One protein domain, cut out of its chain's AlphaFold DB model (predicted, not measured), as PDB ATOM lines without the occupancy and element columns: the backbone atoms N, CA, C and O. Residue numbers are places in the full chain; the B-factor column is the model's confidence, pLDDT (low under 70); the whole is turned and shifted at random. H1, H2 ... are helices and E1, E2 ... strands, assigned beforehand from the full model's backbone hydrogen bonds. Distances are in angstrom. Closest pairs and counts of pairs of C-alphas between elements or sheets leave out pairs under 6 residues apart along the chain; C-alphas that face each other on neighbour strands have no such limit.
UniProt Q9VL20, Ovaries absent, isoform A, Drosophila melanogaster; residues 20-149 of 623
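What this domain is: This is residues 20 to 149 of the 623 residues of the protein "Ovaries absent, isoform A" of Drosophila melanogaster (UniProt Q9VL20). An elongated domain has a small three-stranded sheet at one end and two helices side by side, H1 and H2, away from it, with the long unnamed stretch of residues 47 to 83 looping at the far end. H3 bridges from the end of H2 to the sheet, and the short H4 turns back from E3 toward H1. The 130 printed residues run H1 H2 H3 E1 E2 E3 H4, mixed in class, with under half in named elements; the antiparallel sheet, E1 E2 E3, is a meander, each strand the antiparallel neighbour of the one before. The whole is compact by its radius of gyration of the C-alphas, 15.8 A, and spans 49 by 31 by 25 A.

How they stand to each other: E1, residues 119 to 123, and E2, residues 128 to 133, form a hairpin at 155 degrees, with N 120 and O 132 2.8 A apart. E2 and E3, residues 138 to 144, form another at 157 degrees, with N 129 and O 143 2.8 A apart. The sheet is only just strongly twisted, its C-alphas up to 4.1 A off the best plane. H3, residues 102 to 111, only grazes it with residues 107 to 111; H4, residues 145 to 148, only grazes it too. H3 and H2, residues 84 to 98, touch only at the corner, the closest C-alphas being Tyr 96 and Leu 102, 5.1 A, at a steep tilt of 61 degrees. H2 touches H1, residues 32 to 46, at a shallow tilt of 21 degrees, the same way; their closest C-alphas, Glu 32 and Met 85, are 5.8 A apart. H1 and H4 are near each other, with 8 pairs of C-alphas within 10 A. Every O i to N i+4 pair is within hydrogen-bond range in H2 and H3, 8 of 11 in H1; H4 is too short for one.

Where its parts are: H1 begins at C-alpha 32, (91.340, 154.302, 83.311), and is 20.5 A long; H2 is 21.0 A, H3 14.5 A and E3 18.5 A. H4 ends at C-alpha 148, (87.417, 138.005, 86.258).

The domain as a whole: The C-alphas of Ala 79 and Asn 136 are the two farthest apart, 50.3 A. The printed part has no cut; the link from H1 to H2, 37 residues, is long. Residues 49 to 59 and residue 73 have pLDDT under 70.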
ATOM      1  N   ALA A  20      86.858 145.085  89.499       91.61
ATOM      2  CA  ALA A  20      88.075 145.810  89.806       91.61
ATOM      3  C   ALA A  20      88.675 145.242  91.093       91.61
ATOM      4  O   ALA A  20      87.995 145.167  92.119       91.61
ATOM      5  N   ASN A  21      89.953 144.870  91.059       88.21
ATOM      6  CA  ASN A  21      90.678 144.327  92.213       88.21
ATOM      7  C   ASN A  21      89.979 143.112  92.869       88.21
ATOM      8  O   ASN A  21      90.052 142.921  94.081       88.21
ATOM      9  N   GLY A  22      89.290 142.294  92.077       89.12
ATOM     10  CA  GLY A  22      88.583 141.083  92.486       89.12
ATOM     11  C   GLY A  22      87.130 141.285  92.919       89.12
ATOM     12  O   GLY A  22      86.462 140.291  93.199       89.12
ATOM     13  N   TYR A  23      86.616 142.517  92.948       92.91
ATOM     14  CA  TYR A  23      85.264 142.830  93.426       92.91
ATOM     15  C   TYR A  23      84.411 143.499  92.343       92.91
ATOM     16  O   TYR A  23      84.967 144.181  91.479       92.91
ATOM     17  N   PRO A  24      83.075 143.304  92.345       93.11
ATOM     18  CA  PRO A  24      82.190 144.006  91.423       93.11
ATOM     19  C   PRO A  24      82.348 145.522  91.557       93.11
ATOM     20  O   PRO A  24      82.419 146.043  92.670       93.11
ATOM     21  N   THR A  25      82.384 146.232  90.433       94.13
ATOM     22  CA  THR A  25      82.536 147.693  90.410       94.13
ATOM     23  C   THR A  25      81.511 148.352  89.494       94.13
ATOM     24  O   THR A  25      80.966 147.721  88.588       94.13
ATOM     25  N   SER A  26      81.248 149.638  89.724       94.46
ATOM     26  CA  SER A  26      80.407 150.445  88.844       94.46
ATOM     27  C   SER A  26      81.251 151.142  87.778       94.46
ATOM     28  O   SER A  26      82.440 151.413  87.968       94.46
ATOM     29  N   LEU A  27      80.617 151.498  86.660       94.13
ATOM     30  CA  LEU A  27      81.259 152.278  85.598       94.13
ATOM     31  C   LEU A  27      81.711 153.671  86.087       94.13
ATOM     32  O   LEU A  27      82.587 154.295  85.496       94.13
ATOM     33  N   GLU A  28      81.142 154.169  87.185       92.50
ATOM     34  CA  GLU A  28      81.543 155.432  87.806       92.50
ATOM     35  C   GLU A  28      82.850 155.297  88.598       92.50
ATOM     36  O   GLU A  28      83.705 156.176  88.486       92.50
ATOM     37  N   LYS A  29      83.020 154.184  89.329       92.21
ATOM     38  CA  LYS A  29      84.153 153.919  90.237       92.21
ATOM     39  C   LYS A  29      85.383 153.302  89.554       92.21
ATOM     40  O   LYS A  29      86.467 153.324  90.133       92.21
ATOM     41  N   ILE A  30      85.230 152.709  88.369       93.31
ATOM     42  CA  ILE A  30      86.327 152.050  87.644       93.31
ATOM     43  C   ILE A  30      87.377 153.060  87.145       93.31
ATOM     44  O   ILE A  30      87.035 154.158  86.707       93.31
ATOM     45  N   THR A  31      88.660 152.693  87.201       92.48
ATOM     46  CA  THR A  31      89.784 153.551  86.767       92.48
ATOM     47  C   THR A  31      90.112 153.390  85.277       92.48
ATOM     48  O   THR A  31      89.763 152.384  84.662       92.48
ATOM     49  N   GLU A  32      90.846 154.351  84.701       90.67
ATOM     50  CA  GLU A  32      91.340 154.302  83.311       90.67
ATOM     51  C   GLU A  32      92.104 153.001  83.012       90.67
ATOM     52  O   GLU A  32      91.727 152.267  82.105       90.67
ATOM     53  N   SER A  33      93.083 152.636  83.848       89.04
ATOM     54  CA  SER A  33      93.866 151.403  83.663       89.04
ATOM     55  C   SER A  33      93.031 150.115  83.716       89.04
ATOM     56  O   SER A  33      93.353 149.121  83.066       89.04
ATOM     57  N   GLN A  34      91.946 150.107  84.495       91.60
ATOM     58  CA  GLN A  34      91.041 148.961  84.578       91.60
ATOM     59  C   GLN A  34      90.161 148.879  83.329       91.60
ATOM     60  O   GLN A  34      89.961 147.785  82.806       91.60
ATOM     61  N   LEU A  35      89.703 150.022  82.804       92.54
ATOM     62  CA  LEU A  35      88.956 150.087  81.547       92.54
ATOM     63  C   LEU A  35      89.800 149.665  80.339       92.54
ATOM     64  O   LEU A  35      89.303 148.907  79.507       92.54
ATOM     65  N   GLU A  36      91.073 150.058  80.272       89.50
ATOM     66  CA  GLU A  36      91.995 149.629  79.205       89.50
ATOM     67  C   GLU A  36      92.155 148.100  79.140       89.50
ATOM     68  O   GLU A  36      92.304 147.535  78.058       89.50
ATOM     69  N   ASN A  37      92.079 147.411  80.286       88.09
ATOM     70  CA  ASN A  37      92.096 145.945  80.345       88.09
ATOM     71  C   ASN A  37      90.713 145.326  80.092       88.09
ATOM     72  O   ASN A  37      90.610 144.248  79.505       88.09
ATOM     73  N   PHE A  38      89.649 145.996  80.536       91.95
ATOM     74  CA  PHE A  38      88.276 145.516  80.427       91.95
ATOM     75  C   PHE A  38      87.731 145.575  78.999       91.95
ATOM     76  O   PHE A  38      87.130 144.604  78.548       91.95
ATOM     77  N   ILE A  39      87.932 146.678  78.269       91.29
ATOM     78  CA  ILE A  39      87.318 146.870  76.945       91.29
ATOM     79  C   ILE A  39      87.765 145.796  75.936       91.29
ATOM     80  O   ILE A  39      86.887 145.233  75.282       91.29
ATOM     81  N   PRO A  40      89.056 145.418  75.818       87.43
ATOM     82  CA  PRO A  40      89.457 144.328  74.926       87.43
ATOM     83  C   PRO A  40      88.762 143.003  75.264       87.43
ATOM     84  O   PRO A  40      88.342 142.272  74.368       87.43
ATOM     85  N   PHE A  41      88.586 142.714  76.556       88.52
ATOM     86  CA  PHE A  41      87.865 141.528  77.014       88.52
ATOM     87  C   PHE A  41      86.360 141.614  76.717       88.52
ATOM     88  O   PHE A  41      85.765 140.649  76.246       88.52
ATOM     89  N   MET A  42      85.742 142.780  76.914       90.89
ATOM     90  CA  MET A  42      84.347 143.039  76.552       90.89
ATOM     91  C   MET A  42      84.110 142.849  75.047       90.89
ATOM     92  O   MET A  42      83.144 142.187  74.669       90.89
ATOM     93  N   VAL A  43      85.008 143.358  74.195       88.39
ATOM     94  CA  VAL A  43      84.972 143.148  72.738       88.39
ATOM     95  C   VAL A  43      85.043 141.656  72.419       88.39
ATOM     96  O   VAL A  43      84.207 141.143  71.674       88.39
ATOM     97  N   GLN A  44      85.970 140.930  73.045       83.87
ATOM     98  CA  GLN A  44      86.113 139.487  72.871       83.87
ATOM     99  C   GLN A  44      84.834 138.715  73.258       83.87
ATOM    100  O   GLN A  44      84.401 137.828  72.518       83.87
ATOM    101  N   CYS A  45      84.191 139.081  74.371       85.02
ATOM    102  CA  CYS A  45      82.902 138.517  74.777       85.02
ATOM    103  C   CYS A  45      81.771 138.868  73.796       85.02
ATOM    104  O   CYS A  45      80.935 138.012  73.505       85.02
ATOM    105  N   SER A  46      81.750 140.098  73.268       84.92
ATOM    106  CA  SER A  46      80.724 140.567  72.324       84.92
ATOM    107  C   SER A  46      80.749 139.810  70.989       84.92
ATOM    108  O   SER A  46      79.695 139.510  70.435       84.92
ATOM    109  N   LEU A  47      81.945 139.426  70.526       81.08
ATOM    110  CA  LEU A  47      82.160 138.645  69.302       81.08
ATOM    111  C   LEU A  47      81.986 137.127  69.513       81.08
ATOM    112  O   LEU A  47      82.068 136.352  68.565       81.08
ATOM    113  N   GLY A  48      81.758 136.672  70.752       70.78
ATOM    114  CA  GLY A  48      81.605 135.250  71.085       70.78
ATOM    115  C   GLY A  48      82.919 134.458  71.151       70.78
ATOM    116  O   GLY A  48      82.897 133.232  71.266       70.78
ATOM    117  N   HIS A  49      84.076 135.124  71.125       64.53
ATOM    118  CA  HIS A  49      85.396 134.487  71.133       64.53
ATOM    119  C   HIS A  49      85.891 134.198  72.554       64.53
ATOM    120  O   HIS A  49      86.902 134.727  72.995       64.53
ATOM    121  N   ILE A  50      85.207 133.331  73.295       58.16
ATOM    122  CA  ILE A  50      85.481 133.122  74.728       58.16
ATOM    123  C   ILE A  50      86.821 132.391  75.012       58.16
ATOM    124  O   ILE A  50      87.364 132.495  76.107       58.16
ATOM    125  N   ASN A  51      87.431 131.723  74.024       51.30
ATOM    126  CA  ASN A  51      88.638 130.903  74.221       51.30
ATOM    127  C   ASN A  51      89.679 131.071  73.107       51.30
ATOM    128  O   ASN A  51      89.946 130.118  72.377       51.30
ATOM    129  N   LEU A  52      90.281 132.252  72.940       48.68
ATOM    130  CA  LEU A  52      91.385 132.383  71.987       48.68
ATOM    131  C   LEU A  52      92.632 133.060  72.585       48.68
ATOM    132  O   LEU A  52      92.521 133.953  73.428       48.68
ATOM    133  N   PRO A  53      93.834 132.583  72.195       49.68
ATOM    134  CA  PRO A  53      95.119 133.056  72.701       49.68
ATOM    135  C   PRO A  53      95.274 134.559  72.462       49.68
ATOM    136  O   PRO A  53      94.722 135.074  71.502       49.68
ATOM    137  N   LYS A  54      96.071 135.240  73.301       54.11
ATOM    138  CA  LYS A  54      96.315 136.706  73.379       54.11
ATOM    139  C   LYS A  54      96.608 137.467  72.059       54.11
ATOM    140  O   LYS A  54      96.892 138.657  72.110       54.11
ATOM    141  N   LYS A  55      96.611 136.802  70.907       51.75
ATOM    142  CA  LYS A  55      96.815 137.339  69.561       51.75
ATOM    143  C   LYS A  55      95.590 137.038  68.693       51.75
ATOM    144  O   LYS A  55      95.661 136.178  67.820       51.75
ATOM    145  N   ILE A  56      94.467 137.684  68.979       53.86
ATOM    146  CA  ILE A  56      93.300 137.625  68.096       53.86
ATOM    147  C   ILE A  56      93.338 138.893  67.262       53.86
ATOM    148  O   ILE A  56      93.336 139.992  67.820       53.86
ATOM    149  N   ASP A  57      93.376 138.719  65.947       54.87
ATOM    150  CA  ASP A  57      93.032 139.754  64.983       54.87
ATOM    151  C   ASP A  57      91.530 140.030  65.144       54.87
ATOM    152  O   ASP A  57      90.690 139.464  64.447       54.87
ATOM    153  N   CYS A  58      91.161 140.799  66.168       59.80
ATOM    154  CA  CYS A  58      89.782 141.230  66.334       59.80
ATOM    155  C   CYS A  58      89.469 142.178  65.178       59.80
ATOM    156  O   CYS A  58      90.144 143.192  65.016       59.80
ATOM    157  N   SER A  59      88.459 141.859  64.376       69.36
ATOM    158  CA  SER A  59      87.855 142.848  63.491       69.36
ATOM    159  C   SER A  59      87.157 143.914  64.332       69.36
ATOM    160  O   SER A  59      86.616 143.606  65.400       69.36
ATOM    161  N   GLU A  60      87.144 145.152  63.842       81.29
ATOM    162  CA  GLU A  60      86.341 146.222  64.428       81.29
ATOM    163  C   GLU A  60      84.864 145.785  64.464       81.29
ATOM    164  O   GLU A  60      84.318 145.399  63.425       81.29
ATOM    165  N   PRO A  61      84.222 145.735  65.647       83.25
ATOM    166  CA  PRO A  61      82.831 145.319  65.733       83.25
ATOM    167  C   PRO A  61      81.899 146.403  65.173       83.25
ATOM    168  O   PRO A  61      82.178 147.587  65.307       83.25
ATOM    169  N   GLU A  62      80.742 146.007  64.628       84.44
ATOM    170  CA  GLU A  62      79.747 146.922  64.023       84.44
ATOM    171  C   GLU A  62      79.277 148.041  64.969       84.44
ATOM    172  O   GLU A  62      78.913 149.127  64.535       84.44
ATOM    173  N   TRP A  63      79.288 147.784  66.277       89.16
ATOM    174  CA  TRP A  63      78.871 148.745  67.296       89.16
ATOM    175  C   TRP A  63      79.974 149.712  67.729       89.16
ATOM    176  O   TRP A  63      79.713 150.589  68.555       89.16
ATOM    177  N   TRP A  64      81.207 149.532  67.256       89.57
ATOM    178  CA  TRP A  64      82.322 150.372  67.667       89.57
ATOM    179  C   TRP A  64      82.079 151.831  67.245       89.57
ATOM    180  O   TRP A  64      81.669 152.083  66.114       89.57
ATOM    181  N   PRO A  65      82.286 152.822  68.133       87.57
ATOM    182  CA  PRO A  65      82.033 154.207  67.766       87.57
ATOM    183  C   PRO A  65      83.072 154.717  66.763       87.57
ATOM    184  O   PRO A  65      84.260 154.751  67.072       87.57
ATOM    185  N   GLU A  66      82.608 155.275  65.641       80.49
ATOM    186  CA  GLU A  66      83.449 155.903  64.597       80.49
ATOM    187  C   GLU A  66      84.361 157.026  65.128       80.49
ATOM    188  O   GLU A  66      85.368 157.395  64.528       80.49
ATOM    189  N   SER A  67      84.011 157.591  66.283       78.22
ATOM    190  CA  SER A  67      84.757 158.665  66.943       78.22
ATOM    191  C   SER A  67      85.971 158.188  67.750       78.22
ATOM    192  O   SER A  67      86.676 159.025  68.316       78.22
ATOM    193  N   ALA A  68      86.228 156.878  67.838       79.31
ATOM    194  CA  ALA A  68      87.395 156.326  68.521       79.31
ATOM    195  C   ALA A  68      88.142 155.323  67.621       79.31
ATOM    196  O   ALA A  68      87.529 154.366  67.155       79.31
ATOM    197  N   PRO A  69      89.467 155.472  67.413       77.73
ATOM    198  CA  PRO A  69      90.228 154.507  66.625       77.73
ATOM    199  C   PRO A  69      90.229 153.133  67.310       77.73
ATOM    200  O   PRO A  69      90.502 153.028  68.511       77.73
ATOM    201  N   PHE A  70      89.922 152.078  66.554       80.66
ATOM    202  CA  PHE A  70      89.973 150.705  67.045       80.66
ATOM    203  C   PHE A  70      91.422 150.192  67.056       80.66
ATOM    204  O   PHE A  70      91.962 149.772  66.035       80.66
ATOM    205  N   GLU A  71      92.062 150.219  68.226       73.33
ATOM    206  CA  GLU A  71      93.396 149.646  68.442       73.33
ATOM    207  C   GLU A  71      93.389 148.742  69.684       73.33
ATOM    208  O   GLU A  71      93.007 149.172  70.770       73.33
ATOM    209  N   ILE A  72      93.833 147.487  69.553       71.18
ATOM    210  CA  ILE A  72      94.013 146.557  70.681       71.18
ATOM    211  C   ILE A  72      95.509 146.226  70.810       71.18
ATOM    212  O   ILE A  72      96.100 145.739  69.846       71.18
ATOM    213  N   PRO A  73      96.150 146.419  71.980       68.43
ATOM    214  CA  PRO A  73      95.600 146.910  73.247       68.43
ATOM    215  C   PRO A  73      95.214 148.392  73.186       68.43
ATOM    216  O   PRO A  73      95.994 149.209  72.697       68.43
ATOM    217  N   LEU A  74      94.050 148.728  73.749       72.93
ATOM    218  CA  LEU A  74      93.583 150.108  73.834       72.93
ATOM    219  C   LEU A  74      94.531 150.890  74.729       72.93
ATOM    220  O   LEU A  74      94.662 150.613  75.918       72.93
ATOM    221  N   LYS A  75      95.207 151.855  74.127       71.56
ATOM    222  CA  LYS A  75      95.998 152.857  74.826       71.56
ATOM    223  C   LYS A  75      95.489 154.207  74.389       71.56
ATOM    224  O   LYS A  75      95.130 154.372  73.225       71.56
ATOM    225  N   LYS A  76      95.515 155.178  75.299       76.85
ATOM    226  CA  LYS A  76      95.200 156.567  74.966       76.85
ATOM    227  C   LYS A  76      95.980 157.014  73.713       76.85
ATOM    228  O   LYS A  76      97.215 157.093  73.771       76.85
ATOM    229  N   PRO A  77      95.304 157.331  72.591       76.42
ATOM    230  CA  PRO A  77      95.982 157.816  71.399       76.42
ATOM    231  C   PRO A  77      96.682 159.142  71.704       76.42
ATOM    232  O   PRO A  77      96.111 160.020  72.350       76.42
ATOM    233  N   LYS A  78      97.915 159.328  71.215       73.59
ATOM    234  CA  LYS A  78      98.682 160.569  71.460       73.59
ATOM    235  C   LYS A  78      97.978 161.823  70.928       73.59
ATOM    236  O   LYS A  78      98.186 162.902  71.468       73.59
ATOM    237  N   ALA A  79      97.164 161.671  69.884       73.28
ATOM    238  CA  ALA A  79      96.408 162.746  69.246       73.28
ATOM    239  C   ALA A  79      94.991 162.936  69.825       73.28
ATOM    240  O   ALA A  79      94.224 163.735  69.295       73.28
ATOM    241  N   PHE A  80      94.612 162.204  70.879       76.88
ATOM    242  CA  PHE A  80      93.267 162.307  71.437       76.88
ATOM    243  C   PHE A  80      93.086 163.619  72.213       76.88
ATOM    244  O   PHE A  80      93.746 163.853  73.229       76.88
ATOM    245  N   VAL A  81      92.157 164.453  71.747       74.90
ATOM    246  CA  VAL A  81      91.756 165.702  72.401       74.90
ATOM    247  C   VAL A  81      90.463 165.449  73.175       74.90
ATOM    248  O   VAL A  81      89.427 165.184  72.574       74.90
ATOM    249  N   GLY A  82      90.517 165.524  74.507       82.52
ATOM    250  CA  GLY A  82      89.348 165.376  75.383       82.52
ATOM    251  C   GLY A  82      89.584 164.467  76.591       82.52
ATOM    252  O   GLY A  82      90.712 164.046  76.874       82.52
ATOM    253  N   ASN A  83      88.501 164.151  77.308       86.63
ATOM    254  CA  ASN A  83      88.541 163.249  78.454       86.63
ATOM    255  C   ASN A  83      88.479 161.782  77.996       86.63
ATOM    256  O   ASN A  83      87.418 161.243  77.685       86.63
ATOM    257  N   TRP A  84      89.641 161.127  77.944       88.79
ATOM    258  CA  TRP A  84      89.759 159.740  77.476       88.79
ATOM    259  C   TRP A  84      88.940 158.764  78.331       88.79
ATOM    260  O   TRP A  84      88.345 157.823  77.809       88.79
ATOM    261  N   MET A  85      88.832 159.029  79.637       90.01
ATOM    262  CA  MET A  85      88.037 158.216  80.554       90.01
ATOM    263  C   MET A  85      86.545 158.244  80.202       90.01
ATOM    264  O   MET A  85      85.906 157.195  80.187       90.01
ATOM    265  N   GLU A  86      85.993 159.420  79.897       90.71
ATOM    266  CA  GLU A  86      84.599 159.556  79.454       90.71
ATOM    267  C   GLU A  86      84.374 158.823  78.137       90.71
ATOM    268  O   GLU A  86      83.392 158.096  78.012       90.71
ATOM    269  N   LYS A  87      85.330 158.915  77.203       89.43
ATOM    270  CA  LYS A  87      85.230 158.207  75.925       89.43
ATOM    271  C   LYS A  87      85.241 156.688  76.090       89.43
ATOM    272  O   LYS A  87      84.448 155.993  75.463       89.43
ATOM    273  N   MET A  88      86.078 156.157  76.980       91.90
ATOM    274  CA  MET A  88      86.069 154.731  77.320       91.90
ATOM    275  C   MET A  88      84.761 154.294  77.986       91.90
ATOM    276  O   MET A  88      84.233 153.231  77.660       91.90
ATOM    277  N   LYS A  89      84.206 155.111  78.891       93.78
ATOM    278  CA  LYS A  89      82.894 154.838  79.496       93.78
ATOM    279  C   LYS A  89      81.787 154.838  78.439       93.78
ATOM    280  O   LYS A  89      80.938 153.953  78.464       93.78
ATOM    281  N   GLU A  90      81.830 155.773  77.493       93.39
ATOM    282  CA  GLU A  90      80.910 155.841  76.355       93.39
ATOM    283  C   GLU A  90      80.986 154.569  75.493       93.39
ATOM    284  O   GLU A  90      79.951 153.966  75.229       93.39
ATOM    285  N   ILE A  91      82.192 154.091  75.150       93.06
ATOM    286  CA  ILE A  91      82.396 152.827  74.411       93.06
ATOM    287  C   ILE A  91      81.727 151.647  75.133       93.06
ATOM    288  O   ILE A  91      81.030 150.844  74.505       93.06
ATOM    289  N   VAL A  92      81.900 151.545  76.456       94.01
ATOM    290  CA  VAL A  92      81.252 150.496  77.260       94.01
ATOM    291  C   VAL A  92      79.728 150.626  77.199       94.01
ATOM    292  O   VAL A  92      79.038 149.633  76.977       94.01
ATOM    293  N   VAL A  93      79.181 151.835  77.343       94.87
ATOM    294  CA  VAL A  93      77.728 152.063  77.257       94.87
ATOM    295  C   VAL A  93      77.186 151.682  75.878       94.87
ATOM    296  O   VAL A  93      76.177 150.980  75.818       94.87
ATOM    297  N   ILE A  94      77.867 152.060  74.792       93.60
ATOM    298  CA  ILE A  94      77.473 151.728  73.414       93.60
ATOM    299  C   ILE A  94      77.428 150.211  73.213       93.60
ATOM    300  O   ILE A  94      76.419 149.693  72.737       93.60
ATOM    301  N   CYS A  95      78.462 149.481  73.645       92.33
ATOM    302  CA  CYS A  95      78.491 148.019  73.555       92.33
ATOM    303  C   CYS A  95      77.291 147.382  74.277       92.33
ATOM    304  O   CYS A  95      76.541 146.581  73.709       92.33
ATOM    305  N   TYR A  96      77.051 147.775  75.530       93.51
ATOM    306  CA  TYR A  96      75.948 147.228  76.321       93.51
ATOM    307  C   TYR A  96      74.579 147.644  75.769       93.51
ATOM    308  O   TYR A  96      73.619 146.878  75.885       93.51
ATOM    309  N   GLN A  97      74.468 148.822  75.152       92.99
ATOM    310  CA  GLN A  97      73.255 149.285  74.482       92.99
ATOM    311  C   GLN A  97      72.965 148.494  73.208       92.99
ATOM    312  O   GLN A  97      71.833 148.038  73.034       92.99
ATOM    313  N   PHE A  98      73.979 148.260  72.374       91.45
ATOM    314  CA  PHE A  98      73.867 147.477  71.145       91.45
ATOM    315  C   PHE A  98      73.353 146.057  71.421       91.45
ATOM    316  O   PHE A  98      72.408 145.589  70.788       91.45
ATOM    317  N   HIS A  99      73.875 145.405  72.465       89.39
ATOM    318  CA  HIS A  99      73.428 144.075  72.896       89.39
ATOM    319  C   HIS A  99      72.192 144.086  73.816       89.39
ATOM    320  O   HIS A  99      71.905 143.079  74.469       89.39
ATOM    321  N   LYS A 100      71.464 145.210  73.919       89.16
ATOM    322  CA  LYS A 100      70.249 145.372  74.752       89.16
ATOM    323  C   LYS A 100      70.444 144.940  76.215       89.16
ATOM    324  O   LYS A 100      69.520 144.472  76.876       89.16
ATOM    325  N   SER A 101      71.661 145.112  76.721       90.21
ATOM    326  CA  SER A 101      72.131 144.619  78.015       90.21
ATOM    327  C   SER A 101      72.515 145.741  78.983       90.21
ATOM    328  O   SER A 101      73.218 145.502  79.959       90.21
ATOM    329  N   LEU A 102      72.014 146.968  78.776       91.81
ATOM    330  CA  LEU A 102      72.229 148.107  79.689       91.81
ATOM    331  C   LEU A 102      71.829 147.813  81.143       91.81
ATOM    332  O   LEU A 102      72.398 148.390  82.072       91.81
ATOM    333  N   PHE A 103      70.886 146.891  81.359       91.70
ATOM    334  CA  PHE A 103      70.517 146.415  82.694       91.70
ATOM    335  C   PHE A 103      71.719 145.853  83.465       91.70
ATOM    336  O   PHE A 103      71.756 145.961  84.685       91.70
ATOM    337  N   LEU A 104      72.716 145.298  82.772       91.78
ATOM    338  CA  LEU A 104      73.895 144.696  83.380       91.78
ATOM    339  C   LEU A 104      74.816 145.763  83.990       91.78
ATOM    340  O   LEU A 104      75.398 145.522  85.042       91.78
ATOM    341  N   LEU A 105      74.885 146.965  83.401       93.88
ATOM    342  CA  LEU A 105      75.609 148.103  83.988       93.88
ATOM    343  C   LEU A 105      74.915 148.617  85.253       93.88
ATOM    344  O   LEU A 105      75.579 148.873  86.257       93.88
ATOM    345  N   ARG A 106      73.576 148.706  85.234       93.00
ATOM    346  CA  ARG A 106      72.777 149.027  86.430       93.00
ATOM    347  C   ARG A 106      72.976 147.978  87.523       93.00
ATOM    348  O   ARG A 106      73.237 148.322  88.666       93.00
ATOM    349  N   PHE A 107      72.957 146.706  87.145       92.96
ATOM    350  CA  PHE A 107      73.195 145.601  88.060       92.96
ATOM    351  C   PHE A 107      74.615 145.612  88.646       92.96
ATOM    352  O   PHE A 107      74.785 145.386  89.840       92.96
ATOM    353  N   CYS A 108      75.644 145.938  87.854       93.84
ATOM    354  CA  CYS A 108      77.005 146.128  88.367       93.84
ATOM    355  C   CYS A 108      77.074 147.279  89.381       93.84
ATOM    356  O   CYS A 108      77.785 147.165  90.378       93.84
ATOM    357  N   ASN A 109      76.313 148.357  89.169       94.52
ATOM    358  CA  ASN A 109      76.200 149.443  90.141       94.52
ATOM    359  C   ASN A 109      75.576 148.973  91.466       94.52
ATOM    360  O   ASN A 109      76.107 149.291  92.529       94.52
ATOM    361  N   ASP A 110      74.522 148.155  91.407       93.96
ATOM    362  CA  ASP A 110      73.894 147.571  92.599       93.96
ATOM    363  C   ASP A 110      74.849 146.615  93.334       93.96
ATOM    364  O   ASP A 110      74.934 146.634  94.561       93.96
ATOM    365  N   LEU A 111      75.622 145.805  92.599       93.28
ATOM    366  CA  LEU A 111      76.648 144.934  93.183       93.28
ATOM    367  C   LEU A 111      77.793 145.732  93.829       93.28
ATOM    368  O   LEU A 111      78.304 145.325  94.869       93.28
ATOM    369  N   ALA A 112      78.165 146.878  93.255       93.41
ATOM    370  CA  ALA A 112      79.213 147.763  93.769       93.41
ATOM    371  C   ALA A 112      78.801 148.562  95.022       93.41
ATOM    372  O   ALA A 112      79.620 149.312  95.570       93.41
ATOM    373  N   ALA A 113      77.538 148.456  95.449       93.27
ATOM    374  CA  ALA A 113      77.050 149.003  96.712       93.27
ATOM    375  C   ALA A 113      77.304 148.057  97.901       93.27
ATOM    376  O   ALA A 113      77.297 148.507  99.045       93.27
ATOM    377  N   TYR A 114      77.545 146.764  97.651       92.58
ATOM    378  CA  TYR A 114      77.876 145.807  98.706       92.58
ATOM    379  C   TYR A 114      79.313 146.006  99.196       92.58
ATOM    380  O   TYR A 114      80.244 146.199  98.415       92.58
ATOM    381  N   GLU A 115      79.514 145.895 100.508       89.94
ATOM    382  CA  GLU A 115      80.852 145.919 101.097       89.94
ATOM    383  C   GLU A 115      81.635 144.664 100.712       89.94
ATOM    384  O   GLU A 115      81.105 143.552 100.762       89.94
ATOM    385  N   HIS A 116      82.930 144.805 100.431       90.80
ATOM    386  CA  HIS A 116      83.786 143.681 100.042       90.80
ATOM    387  C   HIS A 116      83.772 142.533 101.071       90.80
ATOM    388  O   HIS A 116      83.773 141.365 100.688       90.80
ATOM    389  N   ALA A 117      83.698 142.852 102.371       88.78
ATOM    390  CA  ALA A 117      83.641 141.871 103.461       88.78
ATOM    391  C   ALA A 117      82.303 141.110 103.542       88.78
ATOM    392  O   ALA A 117      82.238 140.012 104.107       88.78
ATOM    393  N   SER A 118      81.239 141.687 102.974       91.60
ATOM    394  CA  SER A 118      79.913 141.071 102.889       91.60
ATOM    395  C   SER A 118      79.794 140.105 101.714       91.60
ATOM    396  O   SER A 118      78.896 139.274 101.701       91.60
ATOM    397  N   LEU A 119      80.705 140.156 100.744       92.92
ATOM    398  CA  LEU A 119      80.645 139.328  99.548       92.92
ATOM    399  C   LEU A 119      81.401 138.009  99.736       92.92
ATOM    400  O   LEU A 119      82.535 137.970 100.213       92.92
ATOM    401  N   ARG A 120      80.780 136.906  99.315       92.12
ATOM    402  CA  ARG A 120      81.375 135.567  99.309       92.12
ATOM    403  C   ARG A 120      81.337 134.980  97.904       92.12
ATOM    404  O   ARG A 120      80.267 134.737  97.357       92.12
ATOM    405  N   PHE A 121      82.508 134.676  97.358       93.27
ATOM    406  CA  PHE A 121      82.648 133.980  96.082       93.27
ATOM    407  C   PHE A 121      82.705 132.468  96.310       93.27
ATOM    408  O   PHE A 121      83.496 131.980  97.118       93.27
ATOM    409  N   ILE A 122      81.873 131.718  95.596       90.76
ATOM    410  CA  ILE A 122      81.854 130.254  95.599       90.76
ATOM    411  C   ILE A 122      82.071 129.789  94.164       90.76
ATOM    412  O   ILE A 122      81.227 129.996  93.298       90.76
ATOM    413  N   ASN A 123      83.215 129.161  93.899       90.67
ATOM    414  CA  ASN A 123      83.454 128.519  92.612       90.67
ATOM    415  C   ASN A 123      82.592 127.252  92.522       90.67
ATOM    416  O   ASN A 123      82.713 126.360  93.362       90.67
ATOM    417  N   ASN A 124      81.746 127.169  91.498       87.60
ATOM    418  CA  ASN A 124      80.837 126.045  91.274       87.60
ATOM    419  C   ASN A 124      81.522 124.855  90.588       87.60
ATOM    420  O   ASN A 124      80.893 123.825  90.361       87.60
ATOM    421  N   TYR A 125      82.804 124.990  90.232       81.55
ATOM    422  CA  TYR A 125      83.610 123.979  89.543       81.55
ATOM    423  C   TYR A 125      83.073 123.549  88.167       81.55
ATOM    424  O   TYR A 125      83.549 122.565  87.614       81.55
ATOM    425  N   ASN A 126      82.142 124.309  87.590       83.20
ATOM    426  CA  ASN A 126      81.535 124.102  86.271       83.20
ATOM    427  C   ASN A 126      81.821 125.289  85.329       83.20
ATOM    428  O   ASN A 126      80.942 125.720  84.587       83.20
ATOM    429  N   SER A 127      83.011 125.887  85.433       83.31
ATOM    430  CA  SER A 127      83.399 127.162  84.800       83.31
ATOM    431  C   SER A 127      82.651 128.414  85.285       83.31
ATOM    432  O   SER A 127      82.883 129.487  84.738       83.31
ATOM    433  N   THR A 128      81.825 128.331  86.337       89.03
ATOM    434  CA  THR A 128      81.131 129.499  86.911       89.03
ATOM    435  C   THR A 128      81.465 129.739  88.383       89.03
ATOM    436  O   THR A 128      81.817 128.818  89.122       89.03
ATOM    437  N   THR A 129      81.345 130.995  88.807       91.46
ATOM    438  CA  THR A 129      81.465 131.435  90.195       91.46
ATOM    439  C   THR A 129      80.158 132.098  90.599       91.46
ATOM    440  O   THR A 129      79.659 132.991  89.913       91.46
ATOM    441  N   SER A 130      79.604 131.648  91.717       93.23
ATOM    442  CA  SER A 130      78.448 132.253  92.364       93.23
ATOM    443  C   SER A 130      78.899 133.247  93.428       93.23
ATOM    444  O   SER A 130      79.719 132.933  94.290       93.23
ATOM    445  N   LEU A 131      78.350 134.451  93.373       94.31
ATOM    446  CA  LEU A 131      78.542 135.516  94.343       94.31
ATOM    447  C   LEU A 131      77.359 135.537  95.306       94.31
ATOM    448  O   LEU A 131      76.214 135.659  94.873       94.31
ATOM    449  N   TYR A 132      77.638 135.447  96.600       94.31
ATOM    450  CA  TYR A 132      76.648 135.486  97.670       94.31
ATOM    451  C   TYR A 132      76.861 136.698  98.572       94.31
ATOM    452  O   TYR A 132      78.000 137.090  98.827       94.31
ATOM    453  N   ASP A 133      75.773 137.225  99.121       92.93
ATOM    454  CA  ASP A 133      75.823 138.093 100.296       92.93
ATOM    455  C   ASP A 133      75.931 137.215 101.554       92.93
ATOM    456  O   ASP A 133      75.082 136.371 101.842       92.93
ATOM    457  N   ARG A 134      77.019 137.387 102.303       90.41
ATOM    458  CA  ARG A 134      77.370 136.637 103.513       90.41
ATOM    459  C   ARG A 134      76.372 136.871 104.645       90.41
ATOM    460  O   ARG A 134      76.225 135.995 105.492       90.41
ATOM    461  N   ARG A 135      75.692 138.021 104.679       89.64
ATOM    462  CA  ARG A 135      74.786 138.398 105.779       89.64
ATOM    463  C   ARG A 135      73.492 137.590 105.773       89.64
ATOM    464  O   ARG A 135      72.974 137.253 106.829       89.64
ATOM    465  N   ASN A 136      72.969 137.289 104.589       91.60
ATOM    466  CA  ASN A 136      71.688 136.602 104.387       91.60
ATOM    467  C   ASN A 136      71.830 135.283 103.602       91.60
ATOM    468  O   ASN A 136      70.835 134.594 103.392       91.60
ATOM    469  N   ASN A 137      73.044 134.928 103.164       89.64
ATOM    470  CA  ASN A 137      73.335 133.808 102.262       89.64
ATOM    471  C   ASN A 137      72.539 133.852 100.944       89.64
ATOM    472  O   ASN A 137      72.269 132.816 100.333       89.64
ATOM    473  N   LYS A 138      72.164 135.051 100.483       92.02
ATOM    474  CA  LYS A 138      71.437 135.248  99.231       92.02
ATOM    475  C   LYS A 138      72.401 135.155  98.055       92.02
ATOM    476  O   LYS A 138      73.416 135.848  98.026       92.02
ATOM    477  N   LEU A 139      72.059 134.331  97.066       92.89
ATOM    478  CA  LEU A 139      72.751 134.317  95.780       92.89
ATOM    479  C   LEU A 139      72.480 135.643  95.059       92.89
ATOM    480  O   LEU A 139      71.328 135.960  94.762       92.89
ATOM    481  N   LEU A 140      73.535 136.407  94.793       93.36
ATOM    482  CA  LEU A 140      73.464 137.670  94.065       93.36
ATOM    483  C   LEU A 140      73.569 137.432  92.559       93.36
ATOM    484  O   LEU A 140      72.730 137.904  91.803       93.36
ATOM    485  N   VAL A 141      74.586 136.686  92.122       91.99
ATOM    486  CA  VAL A 141      74.814 136.403  90.699       91.99
ATOM    487  C   VAL A 141      75.657 135.149  90.516       91.99
ATOM    488  O   VAL A 141      76.477 134.819  91.365       91.99
ATOM    489  N   THR A 142      75.482 134.462  89.392       92.01
ATOM    490  CA  THR A 142      76.419 133.437  88.919       92.01
ATOM    491  C   THR A 142      76.981 133.879  87.578       92.01
ATOM    492  O   THR A 142      76.219 134.212  86.674       92.01
ATOM    493  N   PHE A 143      78.303 133.911  87.450       90.74
ATOM    494  CA  PHE A 143      78.992 134.390  86.252       90.74
ATOM    495  C   PHE A 143      80.103 133.422  85.835       90.74
ATOM    496  O   PHE A 143      80.586 132.638  86.652       90.74
ATOM    497  N   ARG A 144      80.523 133.453  84.564       88.78
ATOM    498  CA  ARG A 144      81.631 132.613  84.075       88.78
ATOM    499  C   ARG A 144      82.948 133.029  84.725       88.78
ATOM    500  O   ARG A 144      83.239 134.213  84.821       88.78
ATOM    501  N   ASN A 145      83.778 132.072  85.121       87.69
ATOM    502  CA  ASN A 145      85.056 132.307  85.805       87.69
ATOM    503  C   ASN A 145      85.997 133.231  85.010       87.69
ATOM    504  O   ASN A 145      86.785 133.973  85.597       87.69
ATOM    505  N   GLU A 146      85.903 133.200  83.681       86.33
ATOM    506  CA  GLU A 146      86.633 134.084  82.768       86.33
ATOM    507  C   GLU A 146      86.267 135.567  82.910       86.33
ATOM    508  O   GLU A 146      87.116 136.407  82.620       86.33
ATOM    509  N   ASN A 147      85.082 135.917  83.432       89.10
ATOM    510  CA  ASN A 147      84.667 137.311  83.640       89.10
ATOM    511  C   ASN A 147      85.550 138.062  84.642       89.10
ATOM    512  O   ASN A 147      85.444 139.274  84.740       89.10
ATOM    513  N   MET A 148      86.419 137.375  85.386       86.97
ATOM    514  CA  MET A 148      87.417 138.005  86.258       86.97
ATOM    515  C   MET A 148      88.837 137.933  85.681       86.97
ATOM    516  O   MET A 148      89.799 138.249  86.374       86.97
ATOM    517  N   SER A 149      89.020 137.444  84.451       85.30
ATOM    518  CA  SER A 149      90.349 137.186  83.880       85.30
ATOM    519  C   SER A 149      91.109 138.462  83.512       85.30
ATOM    520  O   SER A 149      92.316 138.514  83.747       85.30
TER     521      SER A 149